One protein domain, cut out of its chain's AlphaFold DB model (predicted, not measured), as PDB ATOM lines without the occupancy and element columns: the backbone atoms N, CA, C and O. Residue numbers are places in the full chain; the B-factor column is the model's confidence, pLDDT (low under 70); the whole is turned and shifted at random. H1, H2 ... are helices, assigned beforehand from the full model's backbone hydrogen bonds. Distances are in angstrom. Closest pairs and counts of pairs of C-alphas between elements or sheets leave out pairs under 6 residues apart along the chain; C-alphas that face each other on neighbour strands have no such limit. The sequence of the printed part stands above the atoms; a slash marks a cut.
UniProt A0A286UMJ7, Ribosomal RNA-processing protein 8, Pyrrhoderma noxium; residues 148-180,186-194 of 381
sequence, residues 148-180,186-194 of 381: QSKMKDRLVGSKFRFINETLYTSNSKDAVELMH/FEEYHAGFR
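Overview. This is residues 148 to 180 and 186 to 194 of the 381 residues of the protein "Ribosomal RNA-processing protein 8" of Pyrrhoderma noxium (UniProt A0A286UMJ7). What shape do these atoms make? One long helix, H1, makes the length, and the short helix H3 packs crosswise on its middle stretch, residues 156 to 164. Past the last turn of H1 the chain folds back into a second short helix, H2, which is near H1 and H3 but touches neither. What is the make-up? The printed part has 42 residues, with three named helices in the order H1, H2, H3 and no named strand: all helix. How compact is it? It is only just loose, close to compact, with a radius of gyration of the C-alphas of 11.4 A and spans of 36 by 17 by 15 A.

Along the chain. Where does the first helix run? H1 is residues 148 to 169, 31.3 A from C-alpha 148 at (180.224, 146.165, 177.693) to C-alpha 169 at (191.388, 121.340, 193.109). Which helices follow? H2 is residues 172 to 180, 12.2 A long. H3 is residues 186 to 194, 12.1 A long, and its C-alpha 194 is at (195.793, 131.448, 175.443).

Arrangement. How does H1 stand to the others? H1 and H2 are close but not clearly touching, with the closest C-alphas, Leu 167 and Ala 175, 6.1 A apart; they run opposite ways at a tilt of 37 degrees, only just steep. H1 touches H3 with residues 156 to 164 alone, about perpendicular at 73 degrees, and the closest C-alphas, Phe 160 and Gly 192, are 5.2 A apart. How do H2 and H3 stand? They are close but not clearly touching, only just about perpendicular at 72 degrees, and their closest C-alphas, Met 179 and Phe 186, are 6.2 A apart. What do the backbones show? In H1, H2 and H3 every O i to N i+4 pair is within hydrogen-bond range.

Size, cuts and confidence. How large is it? The two C-alphas farthest apart, Gln 148 and Lys 173, are 36.2 A apart, and residues 168 to 173 stand free. How are the helices linked? The link from H1 to H2 is tight. The link from H2 to H3 is across the cut, where residues 181 to 185 are not printed and C-alphas 180 and 186 are 9.3 A apart. Is confidence low anywhere? The mean pLDDT of the printed part is 90.9, and no printed residue is under 70.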
ATOM      1  N   GLN A 148     180.659 147.553 177.882       83.19
ATOM      2  CA  GLN A 148     180.224 146.165 177.693       83.19
ATOM      3  C   GLN A 148     181.387 145.249 177.309       83.19
ATOM      4  O   GLN A 148     181.474 144.155 177.857       83.19
ATOM      5  N   SER A 149     182.318 145.715 176.465       81.88
ATOM      6  CA  SER A 149     183.575 145.002 176.195       81.88
ATOM      7  C   SER A 149     184.329 144.742 177.502       81.88
ATOM      8  O   SER A 149     184.495 143.594 177.893       81.88
ATOM      9  N   LYS A 150     184.633 145.791 178.282       84.00
ATOM     10  CA  LYS A 150     185.330 145.660 179.577       84.00
ATOM     11  C   LYS A 150     184.593 144.783 180.598       84.00
ATOM     12  O   LYS A 150     185.238 144.173 181.450       84.00
ATOM     13  N   MET A 151     183.260 144.730 180.559       84.69
ATOM     14  CA  MET A 151     182.464 143.821 181.395       84.69
ATOM     15  C   MET A 151     182.566 142.370 180.909       84.69
ATOM     16  O   MET A 151     182.745 141.479 181.738       84.69
ATOM     17  N   LYS A 152     182.526 142.133 179.592       84.19
ATOM     18  CA  LYS A 152     182.748 140.820 178.970       84.19
ATOM     19  C   LYS A 152     184.163 140.302 179.256       84.19
ATOM     20  O   LYS A 152     184.298 139.172 179.709       84.19
ATOM     21  N   ASP A 153     185.189 141.137 179.116       82.81
ATOM     22  CA  ASP A 153     186.588 140.778 179.391       82.81
ATOM     23  C   ASP A 153     186.787 140.374 180.864       82.81
ATOM     24  O   ASP A 153     187.441 139.377 181.181       82.81
ATOM     25  N   ARG A 154     186.160 141.115 181.792       84.56
ATOM     26  CA  ARG A 154     186.135 140.764 183.223       84.56
ATOM     27  C   ARG A 154     185.420 139.439 183.479       84.56
ATOM     28  O   ARG A 154     185.912 138.663 184.296       84.56
ATOM     29  N   LEU A 155     184.300 139.186 182.800       85.38
ATOM     30  CA  LEU A 155     183.548 137.938 182.917       85.38
ATOM     31  C   LEU A 155     184.384 136.746 182.443       85.38
ATOM     32  O   LEU A 155     184.587 135.820 183.224       85.38
ATOM     33  N   VAL A 156     184.929 136.800 181.223       84.88
ATOM     34  CA  VAL A 156     185.787 135.746 180.651       84.88
ATOM     35  C   VAL A 156     186.972 135.463 181.575       84.88
ATOM     36  O   VAL A 156     187.195 134.319 181.961       84.88
ATOM     37  N   GLY A 157     187.665 136.507 182.044       85.25
ATOM     38  CA  GLY A 157     188.777 136.353 182.984       85.25
ATOM     39  C   GLY A 157     188.381 135.809 184.365       85.25
ATOM     40  O   GLY A 157     189.230 135.234 185.046       85.25
ATOM     41  N   SER A 158     187.131 135.991 184.807       87.56
ATOM     42  CA  SER A 158     186.611 135.371 186.038       87.56
ATOM     43  C   SER A 158     186.205 133.910 185.828       87.56
ATOM     44  O   SER A 158     186.509 133.077 186.678       87.56
ATOM     45  N   LYS A 159     185.610 133.587 184.670       90.06
ATOM     46  CA  LYS A 159     185.218 132.227 184.289       90.06
ATOM     47  C   LYS A 159     186.442 131.328 184.128       90.06
ATOM     48  O   LYS A 159     186.494 130.271 184.746       90.06
ATOM     49  N   PHE A 160     187.464 131.805 183.410       91.38
ATOM     50  CA  PHE A 160     188.757 131.126 183.296       91.38
ATOM     51  C   PHE A 160     189.357 130.808 184.670       91.38
ATOM     52  O   PHE A 160     189.705 129.662 184.924       91.38
ATOM     53  N   ARG A 161     189.424 131.792 185.582       91.38
ATOM     54  CA  ARG A 161     189.971 131.581 186.933       91.38
ATOM     55  C   ARG A 161     189.199 130.525 187.724       91.38
ATOM     56  O   ARG A 161     189.841 129.667 188.316       91.38
ATOM     57  N   PHE A 162     187.866 130.544 187.677       91.06
ATOM     58  CA  PHE A 162     187.038 129.527 188.332       91.06
ATOM     59  C   PHE A 162     187.263 128.121 187.746       91.06
ATOM     60  O   PHE A 162     187.438 127.161 188.497       91.06
ATOM     61  N   ILE A 163     187.274 127.985 186.413       93.19
ATOM     62  CA  ILE A 163     187.515 126.693 185.749       93.19
ATOM     63  C   ILE A 163     188.908 126.178 186.122       93.19
ATOM     64  O   ILE A 163     189.053 125.045 186.563       93.19
ATOM     65  N   ASN A 164     189.920 127.034 186.014       94.31
ATOM     66  CA  ASN A 164     191.301 126.729 186.349       94.31
ATOM     67  C   ASN A 164     191.467 126.274 187.813       94.31
ATOM     68  O   ASN A 164     192.063 125.233 188.068       94.31
ATOM     69  N   GLU A 165     190.898 127.010 188.773       93.06
ATOM     70  CA  GLU A 165     190.876 126.621 190.191       93.06
ATOM     71  C   GLU A 165     190.190 125.261 190.393       93.06
ATOM     72  O   GLU A 165     190.721 124.406 191.100       93.06
ATOM     73  N   THR A 166     189.065 125.017 189.712       93.75
ATOM     74  CA  THR A 166     188.368 123.720 189.743       93.75
ATOM     75  C   THR A 166     189.279 122.594 189.236       93.75
ATOM     76  O   THR A 166     189.441 121.587 189.918       93.75
ATOM     77  N   LEU A 167     189.948 122.775 188.091       94.69
ATOM     78  CA  LEU A 167     190.844 121.769 187.503       94.69
ATOM     79  C   LEU A 167     192.045 121.428 188.407       94.69
ATOM     80  O   LEU A 167     192.423 120.259 188.486       94.69
ATOM     81  N   TYR A 168     192.607 122.410 189.125       94.88
ATOM     82  CA  TYR A 168     193.685 122.176 190.099       94.88
ATOM     83  C   TYR A 168     193.207 121.601 191.445       94.88
ATOM     84  O   TYR A 168     193.992 120.997 192.176       94.88
ATOM     85  N   THR A 169     191.936 121.788 191.813       93.44
ATOM     86  CA  THR A 169     191.388 121.340 193.109       93.44
ATOM     87  C   THR A 169     190.592 120.033 193.030       93.44
ATOM     88  O   THR A 169     190.191 119.500 194.071       93.44
ATOM     89  N   SER A 170     190.444 119.461 191.837       94.88
ATOM     90  CA  SER A 170     189.768 118.189 191.559       94.88
ATOM     91  C   SER A 170     190.731 117.059 191.174       94.88
ATOM     92  O   SER A 170     191.911 117.281 190.896       94.88
ATOM     93  N   ASN A 171     190.225 115.823 191.152       96.94
ATOM     94  CA  ASN A 171     190.891 114.719 190.466       96.94
ATOM     95  C   ASN A 171     190.581 114.760 188.961       96.94
ATOM     96  O   ASN A 171     189.584 115.332 188.523       96.94
ATOM     97  N   SER A 172     191.410 114.088 188.167       97.00
ATOM     98  CA  SER A 172     191.298 114.052 186.707       97.00
ATOM     99  C   SER A 172     189.951 113.514 186.212       97.00
ATOM    100  O   SER A 172     189.371 114.070 185.285       97.00
ATOM    101  N   LYS A 173     189.383 112.509 186.892       97.00
ATOM    102  CA  LYS A 173     188.052 111.966 186.569       97.00
ATOM    103  C   LYS A 173     186.929 112.985 186.753       97.00
ATOM    104  O   LYS A 173     185.996 112.997 185.955       97.00
ATOM    105  N   ASP A 174     187.047 113.875 187.738       96.81
ATOM    106  CA  ASP A 174     186.081 114.959 187.934       96.81
ATOM    107  C   ASP A 174     186.222 116.011 186.815       96.81
ATOM    108  O   ASP A 174     185.230 116.586 186.379       96.81
ATOM    109  N   ALA A 175     187.444 116.240 186.310       95.19
ATOM    110  CA  ALA A 175     187.697 117.112 185.161       95.19
ATOM    111  C   ALA A 175     187.148 116.523 183.846       95.19
ATOM    112  O   ALA A 175     186.528 117.250 183.068       95.19
ATOM    113  N   VAL A 176     187.291 115.206 183.630       95.06
ATOM    114  CA  VAL A 176     186.632 114.479 182.529       95.06
ATOM    115  C   VAL A 176     185.114 114.645 182.615       95.06
ATOM    116  O   VAL A 176     184.484 115.024 181.629       95.06
ATOM    117  N   GLU A 177     184.514 114.408 183.787       95.88
ATOM    118  CA  GLU A 177     183.069 114.571 183.981       95.88
ATOM    119  C   GLU A 177     182.621 116.028 183.762       95.88
ATOM    120  O   GLU A 177     181.598 116.267 183.118       95.88
ATOM    121  N   LEU A 178     183.393 117.010 184.238       94.06
ATOM    122  CA  LEU A 178     183.121 118.436 184.045       94.06
ATOM    123  C   LEU A 178     183.074 118.813 182.556       94.06
ATOM    124  O   LEU A 178     182.115 119.453 182.120       94.06
ATOM    125  N   MET A 179     184.074 118.394 181.777       92.81
ATOM    126  CA  MET A 179     184.153 118.678 180.340       92.81
ATOM    127  C   MET A 179     183.127 117.881 179.526       92.81
ATOM    128  O   MET A 179     182.553 118.415 178.583       92.81
ATOM    129  N   HIS A 180     182.827 116.638 179.911       91.56
ATOM    130  CA  HIS A 180     181.762 115.847 179.290       91.56
ATOM    131  C   HIS A 180     180.377 116.479 179.516       91.56
ATOM    132  O   HIS A 180     179.566 116.566 178.595       91.56
ATOM    133  N   PHE A 186     186.008 123.336 178.013       90.94
ATOM    134  CA  PHE A 186     187.310 123.098 177.395       90.94
ATOM    135  C   PHE A 186     187.769 124.312 176.571       90.94
ATOM    136  O   PHE A 186     188.829 124.879 176.833       90.94
ATOM    137  N   GLU A 187     186.951 124.773 175.622       91.00
ATOM    138  CA  GLU A 187     187.308 125.915 174.769       91.00
ATOM    139  C   GLU A 187     187.399 127.223 175.572       91.00
ATOM    140  O   GLU A 187     188.267 128.049 175.314       91.00
ATOM    141  N   GLU A 188     186.573 127.404 176.603       92.38
ATOM    142  CA  GLU A 188     186.654 128.570 177.490       92.38
ATOM    143  C   GLU A 188     187.906 128.568 178.374       92.38
ATOM    144  O   GLU A 188     188.514 129.624 178.584       92.38
ATOM    145  N   TYR A 189     188.320 127.393 178.861       93.62
ATOM    146  CA  TYR A 189     189.600 127.219 179.538       93.62
ATOM    147  C   TYR A 189     190.754 127.574 178.599       93.62
ATOM    148  O   TYR A 189     191.569 128.432 178.940       93.62
ATOM    149  N   HIS A 190     190.791 126.996 177.393       91.25
ATOM    150  CA  HIS A 190     191.865 127.252 176.435       91.25
ATOM    151  C   HIS A 190     191.869 128.690 175.905       91.25
ATOM    152  O   HIS A 190     192.942 129.272 175.769       91.25
ATOM    153  N   ALA A 191     190.717 129.326 175.688       90.69
ATOM    154  CA  ALA A 191     190.642 130.745 175.341       90.69
ATOM    155  C   ALA A 191     191.211 131.641 176.459       90.69
ATOM    156  O   ALA A 191     191.992 132.555 176.183       90.69
ATOM    157  N   GLY A 192     190.872 131.350 177.720       89.81
ATOM    158  CA  GLY A 192     191.429 132.043 178.882       89.81
ATOM    159  C   GLY A 192     192.933 131.818 179.050       89.81
ATOM    160  O   GLY A 192     193.679 132.778 179.244       89.81
ATOM    161  N   PHE A 193     193.393 130.575 178.894       90.25
ATOM    162  CA  PHE A 193     194.803 130.197 178.974       90.25
ATOM    163  C   PHE A 193     195.635 130.831 177.851       90.25
ATOM    164  O   PHE A 193     196.658 131.451 178.133       90.25
ATOM    165  N   ARG A 194     195.165 130.773 176.594       89.75
ATOM    166  CA  ARG A 194     195.793 131.448 175.443       89.75
ATOM    167  C   ARG A 194     195.964 132.940 175.716       89.75
ATOM    168  O   ARG A 194     197.055 133.467 175.528       89.75
TER     169      ARG A 194